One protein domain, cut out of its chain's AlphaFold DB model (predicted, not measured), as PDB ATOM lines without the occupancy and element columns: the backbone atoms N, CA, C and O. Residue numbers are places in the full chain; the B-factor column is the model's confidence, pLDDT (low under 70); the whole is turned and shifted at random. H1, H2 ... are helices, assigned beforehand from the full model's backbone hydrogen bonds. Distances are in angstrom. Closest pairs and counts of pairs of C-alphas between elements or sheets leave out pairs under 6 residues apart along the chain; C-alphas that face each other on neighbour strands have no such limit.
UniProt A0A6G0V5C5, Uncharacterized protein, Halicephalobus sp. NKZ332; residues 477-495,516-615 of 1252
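AT A GLANCE: This is residues 477 to 495 and 516 to 615 of the 1252 residues of an uncharacterized protein of Halicephalobus sp. NKZ332 (UniProt A0A6G0V5C5). One long helix, H5, is the spine of a loose, branching set of helices: H4 folds back beside its first part as a helical hairpin, and H3 crosses it near its middle. H2 reaches H3 and H5 with its last residues only, and its residues 516 to 530 stick out as an arm; H1 lies near H3, away from H5. The printed part has 119 residues with five named helices, in the order H1 to H5, and no named strand; its class is all helix. It is loose, with a radius of gyration of the C-alphas of 17.6 A, and spans 51 by 43 by 31 A.

IN THESE COORDINATES: Find C-alpha 477 at (-32.530, 29.978, -25.937); from there H1 runs through residues 477 to 494, 24.6 A. After the cut, find C-alpha 516 at (-48.685, 76.388, -26.434), where H2, residues 516 to 538, begins its 32.7 A. H3 is residues 543 to 558, 22.9 A, and H4 is residues 565 to 579, 20.3 A. H5, residues 583 to 612, runs 43.1 A to C-alpha 612 at (-44.318, 29.305, -12.497).

HOW THE PARTS SIT: Look at Gly 487 and Trp 545: H1 and H3 are close but not clearly touching, these closest C-alphas 7.1 A apart. H2 is likewise close to H5 but not clearly touching, at Leu 538 and Val 602, 6.4 A. H3 touches H5 at residues 587 to 598 of H5 alone, a steep tilt of 47 degrees, opposite ways; the closest C-alphas, of Leu 550 and Gly 594, are 5.9 A apart. In the hairpin, H4 touches residues 585 to 593 of H5 alone, closest at the C-alphas of Thr 572 and Arg 586, 5.3 A. Every O i to N i+4 pair is within hydrogen-bond range in H1, H3, H4 and H5, and 18 of 19 in H2.

THE WHOLE: The C-alphas of Gly 580 and Tyr 615 are farthest apart, 53.6 A. Residues 496 to 515 are not printed; the gap is 31.6 A. Of the links printed whole, none is long. Confidence is under 70 in 39 residues, among them 477 to 495.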
ATOM      1  N   ILE A 477     -32.706  29.613 -27.353       46.94
ATOM      2  CA  ILE A 477     -32.530  29.978 -25.937       46.94
ATOM      3  C   ILE A 477     -31.152  30.611 -25.661       46.94
ATOM      4  O   ILE A 477     -31.128  31.637 -24.988       46.94
ATOM      5  N   PRO A 478     -30.010  30.115 -26.188       44.59
ATOM      6  CA  PRO A 478     -28.718  30.785 -26.025       44.59
ATOM      7  C   PRO A 478     -28.660  32.162 -26.693       44.59
ATOM      8  O   PRO A 478     -28.063  33.066 -26.128       44.59
ATOM      9  N   TYR A 479     -29.309  32.358 -27.847       46.00
ATOM     10  CA  TYR A 479     -29.370  33.659 -28.532       46.00
ATOM     11  C   TYR A 479     -30.367  34.617 -27.882       46.00
ATOM     12  O   TYR A 479     -30.145  35.820 -27.884       46.00
ATOM     13  N   LEU A 480     -31.431  34.090 -27.275       42.44
ATOM     14  CA  LEU A 480     -32.355  34.824 -26.420       42.44
ATOM     15  C   LEU A 480     -31.623  35.281 -25.155       42.44
ATOM     16  O   LEU A 480     -31.693  36.447 -24.802       42.44
ATOM     17  N   LEU A 481     -30.851  34.394 -24.519       45.16
ATOM     18  CA  LEU A 481     -30.010  34.718 -23.369       45.16
ATOM     19  C   LEU A 481     -28.881  35.676 -23.745       45.16
ATOM     20  O   LEU A 481     -28.604  36.572 -22.962       45.16
ATOM     21  N   MET A 482     -28.279  35.542 -24.930       45.38
ATOM     22  CA  MET A 482     -27.238  36.437 -25.438       45.38
ATOM     23  C   MET A 482     -27.809  37.788 -25.858       45.38
ATOM     24  O   MET A 482     -27.186  38.789 -25.566       45.38
ATOM     25  N   GLY A 483     -28.996  37.850 -26.461       44.72
ATOM     26  CA  GLY A 483     -29.710  39.090 -26.773       44.72
ATOM     27  C   GLY A 483     -30.221  39.794 -25.517       44.72
ATOM     28  O   GLY A 483     -30.124  41.011 -25.416       44.72
ATOM     29  N   ILE A 484     -30.662  39.033 -24.508       47.31
ATOM     30  CA  ILE A 484     -30.946  39.542 -23.162       47.31
ATOM     31  C   ILE A 484     -29.649  40.038 -22.512       47.31
ATOM     32  O   ILE A 484     -29.657  41.136 -21.972       47.31
ATOM     33  N   LEU A 485     -28.529  39.308 -22.604       46.16
ATOM     34  CA  LEU A 485     -27.224  39.728 -22.068       46.16
ATOM     35  C   LEU A 485     -26.676  40.964 -22.783       46.16
ATOM     36  O   LEU A 485     -26.155  41.852 -22.120       46.16
ATOM     37  N   LEU A 486     -26.796  41.034 -24.109       45.34
ATOM     38  CA  LEU A 486     -26.357  42.154 -24.938       45.34
ATOM     39  C   LEU A 486     -27.248  43.368 -24.678       45.34
ATOM     40  O   LEU A 486     -26.734  44.463 -24.515       45.34
ATOM     41  N   GLY A 487     -28.560  43.172 -24.534       43.81
ATOM     42  CA  GLY A 487     -29.497  44.198 -24.080       43.81
ATOM     43  C   GLY A 487     -29.192  44.671 -22.657       43.81
ATOM     44  O   GLY A 487     -29.233  45.867 -22.390       43.81
ATOM     45  N   PHE A 488     -28.805  43.768 -21.752       48.47
ATOM     46  CA  PHE A 488     -28.339  44.098 -20.403       48.47
ATOM     47  C   PHE A 488     -27.020  44.878 -20.415       48.47
ATOM     48  O   PHE A 488     -26.885  45.849 -19.673       48.47
ATOM     49  N   LEU A 489     -26.062  44.474 -21.252       46.88
ATOM     50  CA  LEU A 489     -24.766  45.128 -21.424       46.88
ATOM     51  C   LEU A 489     -24.948  46.518 -22.039       46.88
ATOM     52  O   LEU A 489     -24.479  47.494 -21.466       46.88
ATOM     53  N   LEU A 490     -25.700  46.636 -23.132       45.94
ATOM     54  CA  LEU A 490     -25.997  47.907 -23.795       45.94
ATOM     55  C   LEU A 490     -26.803  48.850 -22.894       45.94
ATOM     56  O   LEU A 490     -26.524  50.042 -22.877       45.94
ATOM     57  N   ASN A 491     -27.728  48.333 -22.079       44.66
ATOM     58  CA  ASN A 491     -28.438  49.121 -21.068       44.66
ATOM     59  C   ASN A 491     -27.495  49.592 -19.948       44.66
ATOM     60  O   ASN A 491     -27.543  50.751 -19.560       44.66
ATOM     61  N   LYS A 492     -26.564  48.747 -19.481       48.03
ATOM     62  CA  LYS A 492     -25.536  49.154 -18.504       48.03
ATOM     63  C   LYS A 492     -24.615  50.259 -19.050       48.03
ATOM     64  O   LYS A 492     -24.134  51.074 -18.269       48.03
ATOM     65  N   TYR A 493     -24.402  50.310 -20.368       47.41
ATOM     66  CA  TYR A 493     -23.664  51.389 -21.036       47.41
ATOM     67  C   TYR A 493     -24.541  52.616 -21.385       47.41
ATOM     68  O   TYR A 493     -24.014  53.728 -21.427       47.41
ATOM     69  N   SER A 494     -25.863  52.469 -21.569       43.59
ATOM     70  CA  SER A 494     -26.790  53.584 -21.863       43.59
ATOM     71  C   SER A 494     -27.413  54.244 -20.622       43.59
ATOM     72  O   SER A 494     -27.907  55.374 -20.700       43.59
ATOM     73  N   THR A 495     -27.330  53.610 -19.445       40.28
ATOM     74  CA  THR A 495     -27.694  54.234 -18.157       40.28
ATOM     75  C   THR A 495     -26.799  55.415 -17.781       40.28
ATOM     76  O   THR A 495     -27.110  56.130 -16.836       40.28
ATOM     77  N   GLY A 516     -49.269  77.584 -25.800       43.91
ATOM     78  CA  GLY A 516     -48.685  76.388 -26.434       43.91
ATOM     79  C   GLY A 516     -48.379  75.263 -25.434       43.91
ATOM     80  O   GLY A 516     -48.514  74.074 -25.743       43.91
ATOM     81  N   LYS A 517     -48.059  75.627 -24.183       45.12
ATOM     82  CA  LYS A 517     -47.798  74.684 -23.077       45.12
ATOM     83  C   LYS A 517     -49.042  73.877 -22.675       45.12
ATOM     84  O   LYS A 517     -48.916  72.752 -22.182       45.12
ATOM     85  N   VAL A 518     -50.245  74.416 -22.894       48.06
ATOM     86  CA  VAL A 518     -51.517  73.804 -22.470       48.06
ATOM     87  C   VAL A 518     -51.962  72.678 -23.410       48.06
ATOM     88  O   VAL A 518     -52.445  71.644 -22.932       48.06
ATOM     89  N   ASN A 519     -51.761  72.821 -24.725       50.44
ATOM     90  CA  ASN A 519     -52.020  71.737 -25.679       50.44
ATOM     91  C   ASN A 519     -50.967  70.626 -25.565       50.44
ATOM     92  O   ASN A 519     -51.334  69.452 -25.527       50.44
ATOM     93  N   PHE A 520     -49.689  70.964 -25.374       50.41
ATOM     94  CA  PHE A 520     -48.621  69.967 -25.238       50.41
ATOM     95  C   PHE A 520     -48.803  69.049 -24.014       50.41
ATOM     96  O   PHE A 520     -48.757  67.829 -24.148       50.41
ATOM     97  N   ARG A 521     -49.149  69.598 -22.838       54.47
ATOM     98  CA  ARG A 521     -49.442  68.799 -21.626       54.47
ATOM     99  C   ARG A 521     -50.629  67.843 -21.798       54.47
ATOM    100  O   ARG A 521     -50.680  66.802 -21.144       54.47
ATOM    101  N   ARG A 522     -51.602  68.180 -22.655       57.22
ATOM    102  CA  ARG A 522     -52.741  67.303 -22.983       57.22
ATOM    103  C   ARG A 522     -52.290  66.108 -23.820       57.22
ATOM    104  O   ARG A 522     -52.685  64.985 -23.511       57.22
ATOM    105  N   TYR A 523     -51.473  66.348 -24.845       60.78
ATOM    106  CA  TYR A 523     -50.881  65.276 -25.645       60.78
ATOM    107  C   TYR A 523     -49.950  64.410 -24.797       60.78
ATOM    108  O   TYR A 523     -50.087  63.195 -24.834       60.78
ATOM    109  N   GLN A 524     -49.124  65.016 -23.941       63.41
ATOM    110  CA  GLN A 524     -48.230  64.308 -23.026       63.41
ATOM    111  C   GLN A 524     -48.988  63.348 -22.100       63.41
ATOM    112  O   GLN A 524     -48.711  62.162 -22.108       63.41
ATOM    113  N   ARG A 525     -50.056  63.791 -21.419       64.75
ATOM    114  CA  ARG A 525     -50.876  62.887 -20.579       64.75
ATOM    115  C   ARG A 525     -51.532  61.751 -21.369       64.75
ATOM    116  O   ARG A 525     -51.736  60.663 -20.833       64.75
ATOM    117  N   LYS A 526     -51.924  62.007 -22.625       68.75
ATOM    118  CA  LYS A 526     -52.489  60.975 -23.506       68.75
ATOM    119  C   LYS A 526     -51.409  59.965 -23.903       68.75
ATOM    120  O   LYS A 526     -51.688  58.770 -23.878       68.75
ATOM    121  N   LEU A 527     -50.201  60.440 -24.205       69.69
ATOM    122  CA  LEU A 527     -49.028  59.618 -24.496       69.69
ATOM    123  C   LEU A 527     -48.609  58.797 -23.272       69.69
ATOM    124  O   LEU A 527     -48.539  57.587 -23.408       69.69
ATOM    125  N   ASP A 528     -48.503  59.388 -22.078       71.88
ATOM    126  CA  ASP A 528     -48.176  58.676 -20.829       71.88
ATOM    127  C   ASP A 528     -49.181  57.543 -20.537       71.88
ATOM    128  O   ASP A 528     -48.826  56.464 -20.059       71.88
ATOM    129  N   ARG A 529     -50.475  57.767 -20.820       69.69
ATOM    130  CA  ARG A 529     -51.523  56.746 -20.643       69.69
ATOM    131  C   ARG A 529     -51.391  55.621 -21.669       69.69
ATOM    132  O   ARG A 529     -51.578  54.456 -21.322       69.69
ATOM    133  N   ILE A 530     -51.095  55.961 -22.924       73.56
ATOM    134  CA  ILE A 530     -50.837  54.981 -23.987       73.56
ATOM    135  C   ILE A 530     -49.582  54.172 -23.650       73.56
ATOM    136  O   ILE A 530     -49.629  52.947 -23.704       73.56
ATOM    137  N   GLU A 531     -48.512  54.837 -23.223       76.94
ATOM    138  CA  GLU A 531     -47.249  54.235 -22.808       76.94
ATOM    139  C   GLU A 531     -47.463  53.229 -21.677       76.94
ATOM    140  O   GLU A 531     -47.093  52.070 -21.831       76.94
ATOM    141  N   LYS A 532     -48.159  53.603 -20.595       78.69
ATOM    142  CA  LYS A 532     -48.465  52.673 -19.490       78.69
ATOM    143  C   LYS A 532     -49.328  51.499 -19.927       78.69
ATOM    144  O   LYS A 532     -49.099  50.371 -19.500       78.69
ATOM    145  N   ASN A 533     -50.316  51.732 -20.790       78.81
ATOM    146  CA  ASN A 533     -51.138  50.649 -21.326       78.81
ATOM    147  C   ASN A 533     -50.305  49.673 -22.167       78.81
ATOM    148  O   ASN A 533     -50.493  48.461 -22.059       78.81
ATOM    149  N   ILE A 534     -49.378  50.181 -22.980       78.38
ATOM    150  CA  ILE A 534     -48.442  49.367 -23.756       78.38
ATOM    151  C   ILE A 534     -47.479  48.633 -22.814       78.38
ATOM    152  O   ILE A 534     -47.332  47.421 -22.933       78.38
ATOM    153  N   GLN A 535     -46.902  49.316 -21.825       80.56
ATOM    154  CA  GLN A 535     -46.024  48.728 -20.813       80.56
ATOM    155  C   GLN A 535     -46.714  47.570 -20.081       80.56
ATOM    156  O   GLN A 535     -46.151  46.483 -19.987       80.56
ATOM    157  N   ASN A 536     -47.964  47.747 -19.649       84.06
ATOM    158  CA  ASN A 536     -48.748  46.693 -18.999       84.06
ATOM    159  C   ASN A 536     -49.034  45.515 -19.943       84.06
ATOM    160  O   ASN A 536     -49.046  44.363 -19.513       84.06
ATOM    161  N   LYS A 537     -49.234  45.774 -21.241       81.56
ATOM    162  CA  LYS A 537     -49.438  44.736 -22.267       81.56
ATOM    163  C   LYS A 537     -48.154  44.038 -22.721       81.56
ATOM    164  O   LYS A 537     -48.256  42.939 -23.257       81.56
ATOM    165  N   LEU A 538     -46.980  44.622 -22.493       78.44
ATOM    166  CA  LEU A 538     -45.681  44.034 -22.845       78.44
ATOM    167  C   LEU A 538     -44.942  43.417 -21.649       78.44
ATOM    168  O   LEU A 538     -44.047  42.594 -21.835       78.44
ATOM    169  N   PHE A 539     -45.346  43.752 -20.419       84.44
ATOM    170  CA  PHE A 539     -44.757  43.235 -19.183       84.44
ATOM    171  C   PHE A 539     -44.647  41.693 -19.190       84.44
ATOM    172  O   PHE A 539     -45.616  41.045 -19.593       84.44
ATOM    173  N   PRO A 540     -43.518  41.081 -18.774       81.31
ATOM    174  CA  PRO A 540     -42.397  41.658 -18.023       81.31
ATOM    175  C   PRO A 540     -41.307  42.322 -18.882       81.31
ATOM    176  O   PRO A 540     -40.274  42.720 -18.349       81.31
ATOM    177  N   ILE A 541     -41.510  42.456 -20.197       78.94
ATOM    178  CA  ILE A 541     -40.554  43.112 -21.095       78.94
ATOM    179  C   ILE A 541     -40.847  44.615 -21.158       78.94
ATOM    180  O   ILE A 541     -41.997  45.035 -21.304       78.94
ATOM    181  N   LYS A 542     -39.799  45.442 -21.064       73.69
ATOM    182  CA  LYS A 542     -39.912  46.896 -21.246       73.69
ATOM    183  C   LYS A 542     -40.091  47.252 -22.722       73.69
ATOM    184  O   LYS A 542     -39.478  46.633 -23.588       73.69
ATOM    185  N   LEU A 543     -40.862  48.305 -22.999       71.69
ATOM    186  CA  LEU A 543     -41.062  48.817 -24.360       71.69
ATOM    187  C   LEU A 543     -39.730  49.161 -25.050       71.69
ATOM    188  O   LEU A 543     -39.527  48.817 -26.210       71.69
ATOM    189  N   GLU A 544     -38.789  49.755 -24.319       71.56
ATOM    190  CA  GLU A 544     -37.441  50.060 -24.816       71.56
ATOM    191  C   GLU A 544     -36.712  48.810 -25.324       71.56
ATOM    192  O   GLU A 544     -36.076  48.845 -26.371       71.56
ATOM    193  N   TRP A 545     -36.832  47.677 -24.626       73.88
ATOM    194  CA  TRP A 545     -36.170  46.430 -25.023       73.88
ATOM    195  C   TRP A 545     -36.750  45.886 -26.323       73.88
ATOM    196  O   TRP A 545     -36.014  45.344 -27.140       73.88
ATOM    197  N   LEU A 546     -38.053  46.066 -26.533       68.50
ATOM    198  CA  LEU A 546     -38.730  45.710 -27.775       68.50
ATOM    199  C   LEU A 546     -38.222  46.576 -28.933       68.50
ATOM    200  O   LEU A 546     -37.867  46.036 -29.976       68.50
ATOM    201  N   LEU A 547     -38.109  47.892 -28.729       71.50
ATOM    202  CA  LEU A 547     -37.577  48.818 -29.735       71.50
ATOM    203  C   LEU A 547     -36.119  48.496 -30.086       71.50
ATOM    204  O   LEU A 547     -35.789  48.382 -31.263       71.50
ATOM    205  N   TRP A 548     -35.266  48.253 -29.089       74.94
ATOM    206  CA  TRP A 548     -33.876  47.847 -29.324       74.94
ATOM    207  C   TRP A 548     -33.761  46.479 -29.990       74.94
ATOM    208  O   TRP A 548     -32.876  46.275 -30.815       74.94
ATOM    209  N   THR A 549     -34.673  45.554 -29.685       70.88
ATOM    210  CA  THR A 549     -34.723  44.244 -30.345       70.88
ATOM    211  C   THR A 549     -35.154  44.385 -31.805       70.88
ATOM    212  O   THR A 549     -34.539  43.763 -32.661       70.88
ATOM    213  N   LEU A 550     -36.144  45.231 -32.122       74.50
ATOM    214  CA  LEU A 550     -36.537  45.528 -33.508       74.50
ATOM    215  C   LEU A 550     -35.401  46.190 -34.290       74.50
ATOM    216  O   LEU A 550     -35.113  45.770 -35.407       74.50
ATOM    217  N   ILE A 551     -34.724  47.175 -33.694       74.25
ATOM    218  CA  ILE A 551     -33.550  47.824 -34.294       74.25
ATOM    219  C   ILE A 551     -32.436  46.793 -34.513       74.25
ATOM    220  O   ILE A 551     -31.855  46.737 -35.592       74.25
ATOM    221  N   GLY A 552     -32.175  45.934 -33.526       71.88
ATOM    222  CA  GLY A 552     -31.195  44.855 -33.619       71.88
ATOM    223  C   GLY A 552     -31.532  43.834 -34.709       71.88
ATOM    224  O   GLY A 552     -30.652  43.473 -35.481       71.88
ATOM    225  N   ILE A 553     -32.795  43.411 -34.826       73.69
ATOM    226  CA  ILE A 553     -33.273  42.535 -35.909       73.69
ATOM    227  C   ILE A 553     -33.114  43.236 -37.261       73.69
ATOM    228  O   ILE A 553     -32.648  42.610 -38.205       73.69
ATOM    229  N   GLY A 554     -33.430  44.527 -37.359       71.06
ATOM    230  CA  GLY A 554     -33.217  45.304 -38.580       71.06
ATOM    231  C   GLY A 554     -31.748  45.360 -38.987       71.06
ATOM    232  O   GLY A 554     -31.412  45.006 -40.113       71.06
ATOM    233  N   LEU A 555     -30.854  45.703 -38.057       71.31
ATOM    234  CA  LEU A 555     -29.410  45.721 -38.297       71.31
ATOM    235  C   LEU A 555     -28.890  44.333 -38.690       71.31
ATOM    236  O   LEU A 555     -28.195  44.198 -39.692       71.31
ATOM    237  N   LEU A 556     -29.279  43.283 -37.967       70.38
ATOM    238  CA  LEU A 556     -28.900  41.909 -38.294       70.38
ATOM    239  C   LEU A 556     -29.470  41.455 -39.648       70.38
ATOM    240  O   LEU A 556     -28.817  40.680 -40.341       70.38
ATOM    241  N   ASN A 557     -30.645  41.941 -40.063       77.00
ATOM    242  CA  ASN A 557     -31.223  41.637 -41.372       77.00
ATOM    243  C   ASN A 557     -30.388  42.261 -42.494       77.00
ATOM    244  O   ASN A 557     -30.123  41.577 -43.478       77.00
ATOM    245  N   THR A 558     -29.887  43.492 -42.314       68.44
ATOM    246  CA  THR A 558     -29.020  44.149 -43.316       68.44
ATOM    247  C   THR A 558     -27.707  43.410 -43.570       68.44
ATOM    248  O   THR A 558     -27.167  43.488 -44.668       68.44
ATOM    249  N   VAL A 559     -27.216  42.652 -42.585       68.94
ATOM    250  CA  VAL A 559     -25.999  41.832 -42.708       68.94
ATOM    251  C   VAL A 559     -26.291  40.343 -42.932       68.94
ATOM    252  O   VAL A 559     -25.367  39.536 -42.921       68.94
ATOM    253  N   GLY A 560     -27.558  39.953 -43.129       63.38
ATOM    254  CA  GLY A 560     -27.947  38.569 -43.430       63.38
ATOM    255  C   GLY A 560     -27.981  37.607 -42.233       63.38
ATOM    256  O   GLY A 560     -28.098  36.400 -42.425       63.38
ATOM    257  N   PHE A 561     -27.945  38.113 -40.997       63.22
ATOM    258  CA  PHE A 561     -27.880  37.318 -39.759       63.22
ATOM    259  C   PHE A 561     -29.126  37.406 -38.860       63.22
ATOM    260  O   PHE A 561     -29.123  36.847 -37.761       63.22
ATOM    261  N   ALA A 562     -30.191  38.106 -39.265       61.75
ATOM    262  CA  ALA A 562     -31.387  38.205 -38.430       61.75
ATOM    263  C   ALA A 562     -32.177  36.884 -38.331       61.75
ATOM    264  O   ALA A 562     -32.265  36.114 -39.294       61.75
ATOM    265  N   PRO A 563     -32.801  36.620 -37.166       59.81
ATOM    266  CA  PRO A 563     -33.742  35.519 -37.026       59.81
ATOM    267  C   PRO A 563     -34.926  35.712 -37.985       59.81
ATOM    268  O   PRO A 563     -35.445  36.815 -38.128       59.81
ATOM    269  N   MET A 564     -35.367  34.621 -38.617       71.75
ATOM    270  CA  MET A 564     -36.474  34.603 -39.589       71.75
ATOM    271  C   MET A 564     -36.238  35.398 -40.888       71.75
ATOM    272  O   MET A 564     -37.207  35.818 -41.517       71.75
ATOM    273  N   ASN A 565     -34.983  35.544 -41.335       77.88
ATOM    274  CA  ASN A 565     -34.655  36.164 -42.629       77.88
ATOM    275  C   ASN A 565     -35.497  35.620 -43.786       77.88
ATOM    276  O   ASN A 565     -36.135  36.411 -44.459       77.88
ATOM    277  N   THR A 566     -35.637  34.300 -43.925       79.00
ATOM    278  CA  THR A 566     -36.470  33.690 -44.977       79.00
ATOM    279  C   THR A 566     -37.922  34.181 -44.955       79.00
ATOM    280  O   THR A 566     -38.537  34.371 -45.995       79.00
ATOM    281  N   THR A 567     -38.497  34.409 -43.772       80.75
ATOM    282  CA  THR A 567     -39.865  34.932 -43.643       80.75
ATOM    283  C   THR A 567     -39.934  36.418 -43.994       80.75
ATOM    284  O   THR A 567     -40.906  36.852 -44.606       80.75
ATOM    285  N   ILE A 568     -38.906  37.189 -43.625       82.38
ATOM    286  CA  ILE A 568     -38.764  38.601 -44.008       82.38
ATOM    287  C   ILE A 568     -38.601  38.722 -45.526       82.38
ATOM    288  O   ILE A 568     -39.251  39.573 -46.126       82.38
ATOM    289  N   ASP A 569     -37.779  37.869 -46.134       83.19
ATOM    290  CA  ASP A 569     -37.518  37.824 -47.573       83.19
ATOM    291  C   ASP A 569     -38.810  37.496 -48.328       83.19
ATOM    292  O   ASP A 569     -39.278  38.327 -49.094       83.19
ATOM    293  N   ASN A 570     -39.496  36.400 -47.983       85.50
ATOM    294  CA  ASN A 570     -40.761  36.017 -48.621       85.50
ATOM    295  C   ASN A 570     -41.846  37.110 -48.531       85.50
ATOM    296  O   ASN A 570     -42.592  37.339 -49.485       85.50
ATOM    297  N   LEU A 571     -41.969  37.778 -47.374       84.38
ATOM    298  CA  LEU A 571     -42.920  38.880 -47.208       84.38
ATOM    299  C   LEU A 571     -42.507  40.103 -48.036       84.38
ATOM    300  O   LEU A 571     -43.367  40.766 -48.609       84.38
ATOM    301  N   THR A 572     -41.202  40.375 -48.127       85.06
ATOM    302  CA  THR A 572     -40.660  41.449 -48.967       85.06
ATOM    303  C   THR A 572     -40.952  41.169 -50.432       85.06
ATOM    304  O   THR A 572     -41.561  42.016 -51.070       85.06
ATOM    305  N   ASP A 573     -40.652  39.972 -50.930       84.56
ATOM    306  CA  ASP A 573     -40.898  39.578 -52.321       84.56
ATOM    307  C   ASP A 573     -42.386  39.689 -52.683       84.56
ATOM    308  O   ASP A 573     -42.748  40.188 -53.747       84.56
ATOM    309  N   THR A 574     -43.270  39.305 -51.756       84.50
ATOM    310  CA  THR A 574     -44.726  39.444 -51.926       84.50
ATOM    311  C   THR A 574     -45.154  40.913 -52.016       84.50
ATOM    312  O   THR A 574     -45.978  41.274 -52.858       84.50
ATOM    313  N   LEU A 575     -44.611  41.784 -51.157       80.94
ATOM    314  CA  LEU A 575     -44.902  43.222 -51.193       80.94
ATOM    315  C   LEU A 575     -44.325  43.883 -52.450       80.94
ATOM    316  O   LEU A 575     -44.995  44.712 -53.058       80.94
ATOM    317  N   GLU A 576     -43.121  43.499 -52.868       84.94
ATOM    318  CA  GLU A 576     -42.478  44.012 -54.080       84.94
ATOM    319  C   GLU A 576     -43.204  43.573 -55.356       84.94
ATOM    320  O   GLU A 576     -43.334  44.377 -56.278       84.94
ATOM    321  N   TYR A 577     -43.766  42.360 -55.385       81.56
ATOM    322  CA  TYR A 577     -44.606  41.882 -56.487       81.56
ATOM    323  C   TYR A 577     -45.871  42.735 -56.686       81.56
ATOM    324  O   TYR A 577     -46.270  42.997 -57.819       81.56
ATOM    325  N   HIS A 578     -46.497  43.204 -55.601       79.31
ATOM    326  CA  HIS A 578     -47.753  43.962 -55.667       79.31
ATOM    327  C   HIS A 578     -47.585  45.488 -55.684       79.31
ATOM    328  O   HIS A 578     -48.450  46.182 -56.217       79.31
ATOM    329  N   LEU A 579     -46.517  46.023 -55.087       80.69
ATOM    330  CA  LEU A 579     -46.325  47.463 -54.861       80.69
ATOM    331  C   LEU A 579     -45.061  48.025 -55.538       80.69
ATOM    332  O   LEU A 579     -44.794  49.221 -55.422       80.69
ATOM    333  N   GLY A 580     -44.294  47.188 -56.246       74.31
ATOM    334  CA  GLY A 580     -43.000  47.539 -56.838       74.31
ATOM    335  C   GLY A 580     -41.851  47.500 -55.822       74.31
ATOM    336  O   GLY A 580     -42.071  47.598 -54.616       74.31
ATOM    337  N   SER A 581     -40.608  47.348 -56.291       76.19
ATOM    338  CA  SER A 581     -39.440  47.224 -55.405       76.19
ATOM    339  C   SER A 581     -39.077  48.562 -54.756       76.19
ATOM    340  O   SER A 581     -38.769  49.542 -55.437       76.19
ATOM    341  N   THR A 582     -39.129  48.616 -53.424       77.25
ATOM    342  CA  THR A 582     -38.734  49.793 -52.644       77.25
ATOM    343  C   THR A 582     -38.084  49.367 -51.333       77.25
ATOM    344  O   THR A 582     -38.489  48.388 -50.705       77.25
ATOM    345  N   ILE A 583     -37.131  50.164 -50.843       76.19
ATOM    346  CA  ILE A 583     -36.511  49.932 -49.527       76.19
ATOM    347  C   ILE A 583     -37.532  49.963 -48.374       76.19
ATOM    348  O   ILE A 583     -37.323  49.352 -47.326       76.19
ATOM    349  N   TRP A 584     -38.673  50.626 -48.584       79.00
ATOM    350  CA  TRP A 584     -39.778  50.670 -47.635       79.00
ATOM    351  C   TRP A 584     -40.473  49.317 -47.478       79.00
ATOM    352  O   TRP A 584     -40.809  48.968 -46.352       79.00
ATOM    353  N   ASN A 585     -40.614  48.516 -48.539       79.94
ATOM    354  CA  ASN A 585     -41.212  47.177 -48.445       79.94
ATOM    355  C   ASN A 585     -40.373  46.255 -47.558       79.94
ATOM    356  O   ASN A 585     -40.909  45.593 -46.671       79.94
ATOM    357  N   ARG A 586     -39.045  46.297 -47.712       81.00
ATOM    358  CA  ARG A 586     -38.097  45.582 -46.846       81.00
ATOM    359  C   ARG A 586     -38.225  46.024 -45.384       81.00
ATOM    360  O   ARG A 586     -38.324  45.185 -44.488       81.00
ATOM    361  N   LEU A 587     -38.262  47.336 -45.128       79.00
ATOM    362  CA  LEU A 587     -38.427  47.892 -43.778       79.00
ATOM    363  C   LEU A 587     -39.774  47.506 -43.149       79.00
ATOM    364  O   LEU A 587     -39.824  47.174 -41.962       79.00
ATOM    365  N   ILE A 588     -40.851  47.500 -43.937       82.19
ATOM    366  CA  ILE A 588     -42.179  47.044 -43.513       82.19
ATOM    367  C   ILE A 588     -42.125  45.557 -43.153       82.19
ATOM    368  O   ILE A 588     -42.552  45.199 -42.058       82.19
ATOM    369  N   SER A 589     -41.533  44.705 -43.992       83.25
ATOM    370  CA  SER A 589     -41.405  43.265 -43.728       83.25
ATOM    371  C   SER A 589     -40.625  42.964 -42.453       83.25
ATOM    372  O   SER A 589     -41.090  42.196 -41.609       83.25
ATOM    373  N   VAL A 590     -39.469  43.610 -42.265       83.06
ATOM    374  CA  VAL A 590     -38.661  43.499 -41.039       83.06
ATOM    375  C   VAL A 590     -39.476  43.923 -39.818       83.06
ATOM    376  O   VAL A 590     -39.478  43.232 -38.800       83.06
ATOM    377  N   THR A 591     -40.201  45.038 -39.921       79.81
ATOM    378  CA  THR A 591     -41.007  45.569 -38.816       79.81
ATOM    379  C   THR A 591     -42.175  44.641 -38.482       79.81
ATOM    380  O   THR A 591     -42.410  44.365 -37.307       79.81
ATOM    381  N   VAL A 592     -42.883  44.116 -39.484       82.50
ATOM    382  CA  VAL A 592     -44.023  43.202 -39.306       82.50
ATOM    383  C   VAL A 592     -43.565  41.881 -38.694       82.50
ATOM    384  O   VAL A 592     -44.074  41.488 -37.643       82.50
ATOM    385  N   VAL A 593     -42.567  41.220 -39.290       83.06
ATOM    386  CA  VAL A 593     -42.053  39.933 -38.792       83.06
ATOM    387  C   VAL A 593     -41.415  40.101 -37.413       83.06
ATOM    388  O   VAL A 593     -41.698  39.313 -36.511       83.06
ATOM    389  N   GLY A 594     -40.631  41.163 -37.204       81.44
ATOM    390  CA  GLY A 594     -40.055  41.494 -35.903       81.44
ATOM    391  C   GLY A 594     -41.124  41.745 -34.835       81.44
ATOM    392  O   GLY A 594     -41.018  41.234 -33.721       81.44
ATOM    393  N   THR A 595     -42.200  42.463 -35.169       79.44
ATOM    394  CA  THR A 595     -43.311  42.726 -34.236       79.44
ATOM    395  C   THR A 595     -44.054  41.440 -33.873       79.44
ATOM    396  O   THR A 595     -44.351  41.220 -32.696       79.44
ATOM    397  N   ILE A 596     -44.311  40.557 -34.847       81.06
ATOM    398  CA  ILE A 596     -44.911  39.235 -34.605       81.06
ATOM    399  C   ILE A 596     -44.001  38.404 -33.696       81.06
ATOM    400  O   ILE A 596     -44.461  37.884 -32.679       81.06
ATOM    401  N   PHE A 597     -42.705  38.333 -34.007       81.00
ATOM    402  CA  PHE A 597     -41.722  37.588 -33.221       81.00
ATOM    403  C   PHE A 597     -41.674  38.055 -31.762       81.00
ATOM    404  O   PHE A 597     -41.697  37.235 -30.839       81.00
ATOM    405  N   ILE A 598     -41.654  39.370 -31.528       77.19
ATOM    406  CA  ILE A 598     -41.608  39.897 -30.164       77.19
ATOM    407  C   ILE A 598     -42.939  39.682 -29.445       77.19
ATOM    408  O   ILE A 598     -42.935  39.305 -28.276       77.19
ATOM    409  N   THR A 599     -44.074  39.837 -30.129       78.31
ATOM    410  CA  THR A 599     -45.395  39.560 -29.541       78.31
ATOM    411  C   THR A 599     -45.496  38.104 -29.081       78.31
ATOM    412  O   THR A 599     -45.907  37.840 -27.949       78.31
ATOM    413  N   VAL A 600     -45.045  37.157 -29.911       81.69
ATOM    414  CA  VAL A 600     -44.969  35.732 -29.553       81.69
ATOM    415  C   VAL A 600     -44.006  35.508 -28.384       81.69
ATOM    416  O   VAL A 600     -44.334  34.776 -27.454       81.69
ATOM    417  N   SER A 601     -42.851  36.174 -28.370       79.25
ATOM    418  CA  SER A 601     -41.871  36.061 -27.280       79.25
ATOM    419  C   SER A 601     -42.421  36.575 -25.945       79.25
ATOM    420  O   SER A 601     -42.289  35.900 -24.924       79.25
ATOM    421  N   VAL A 602     -43.097  37.728 -25.945       81.50
ATOM    422  CA  VAL A 602     -43.797  38.274 -24.772       81.50
ATOM    423  C   VAL A 602     -44.854  37.286 -24.288       81.50
ATOM    424  O   VAL A 602     -44.913  37.001 -23.093       81.50
ATOM    425  N   PHE A 603     -45.652  36.718 -25.198       83.00
ATOM    426  CA  PHE A 603     -46.652  35.710 -24.851       83.00
ATOM    427  C   PHE A 603     -46.024  34.471 -24.195       83.00
ATOM    428  O   PHE A 603     -46.487  34.041 -23.140       83.00
ATOM    429  N   LEU A 604     -44.942  33.929 -24.763       84.31
ATOM    430  CA  LEU A 604     -44.250  32.757 -24.216       84.31
ATOM    431  C   LEU A 604     -43.632  33.035 -22.841       84.31
ATOM    432  O   LEU A 604     -43.738  32.202 -21.943       84.31
ATOM    433  N   ILE A 605     -43.034  34.213 -22.648       84.56
ATOM    434  CA  ILE A 605     -42.491  34.628 -21.349       84.56
ATOM    435  C   ILE A 605     -43.620  34.755 -20.322       84.56
ATOM    436  O   ILE A 605     -43.511  34.209 -19.227       84.56
ATOM    437  N   ARG A 606     -44.735  35.406 -20.675       87.44
ATOM    438  CA  ARG A 606     -45.919  35.506 -19.805       87.44
ATOM    439  C   ARG A 606     -46.460  34.139 -19.424       87.44
ATOM    440  O   ARG A 606     -46.747  33.916 -18.251       87.44
ATOM    441  N   LEU A 607     -46.563  33.226 -20.388       86.44
ATOM    442  CA  LEU A 607     -46.999  31.856 -20.143       86.44
ATOM    443  C   LEU A 607     -46.052  31.146 -19.168       86.44
ATOM    444  O   LEU A 607     -46.523  30.538 -18.214       86.44
ATOM    445  N   ALA A 608     -44.734  31.271 -19.347       86.75
ATOM    446  CA  ALA A 608     -43.752  30.687 -18.433       86.75
ATOM    447  C   ALA A 608     -43.886  31.239 -17.002       86.75
ATOM    448  O   ALA A 608     -43.904  30.463 -16.048       86.75
ATOM    449  N   PHE A 609     -44.054  32.557 -16.847       89.31
ATOM    450  CA  PHE A 609     -44.311  33.184 -15.545       89.31
ATOM    451  C   PHE A 609     -45.632  32.729 -14.925       89.31
ATOM    452  O   PHE A 609     -45.675  32.400 -13.744       89.31
ATOM    453  N   THR A 610     -46.693  32.652 -15.727       90.25
ATOM    454  CA  THR A 610     -48.011  32.173 -15.291       90.25
ATOM    455  C   THR A 610     -47.924  30.731 -14.793       90.25
ATOM    456  O   THR A 610     -48.431  30.418 -13.719       90.25
ATOM    457  N   LEU A 611     -47.228  29.858 -15.531       90.56
ATOM    458  CA  LEU A 611     -46.979  28.469 -15.138       90.56
ATOM    459  C   LEU A 611     -46.155  28.379 -13.848       90.56
ATOM    460  O   LEU A 611     -46.472  27.580 -12.972       90.56
ATOM    461  N   MET A 612     -45.133  29.225 -13.707       91.12
ATOM    462  CA  MET A 612     -44.318  29.305 -12.497       91.12
ATOM    463  C   MET A 612     -45.143  29.750 -11.280       91.12
ATOM    464  O   MET A 612     -44.981  29.187 -10.202       91.12
ATOM    465  N   ASN A 613     -46.064  30.703 -11.449       91.25
ATOM    466  CA  ASN A 613     -46.928  31.200 -10.376       91.25
ATOM    467  C   ASN A 613     -47.973  30.175  -9.888       91.25
ATOM    468  O   ASN A 613     -48.591  30.407  -8.854       91.25
ATOM    469  N   TYR A 614     -48.148  29.017 -10.544       92.31
ATOM    470  CA  TYR A 614     -48.893  27.896  -9.943       92.31
ATOM    471  C   TYR A 614     -48.135  27.222  -8.784       92.31
ATOM    472  O   TYR A 614     -48.719  26.419  -8.048       92.31
ATOM    473  N   TYR A 615     -46.846  27.528  -8.593       93.12
ATOM    474  CA  TYR A 615     -46.086  27.071  -7.437       93.12
ATOM    475  C   TYR A 615     -46.512  27.820  -6.167       93.12
ATOM    476  O   TYR A 615     -46.156  28.974  -5.946       93.12
TER     477      TYR A 615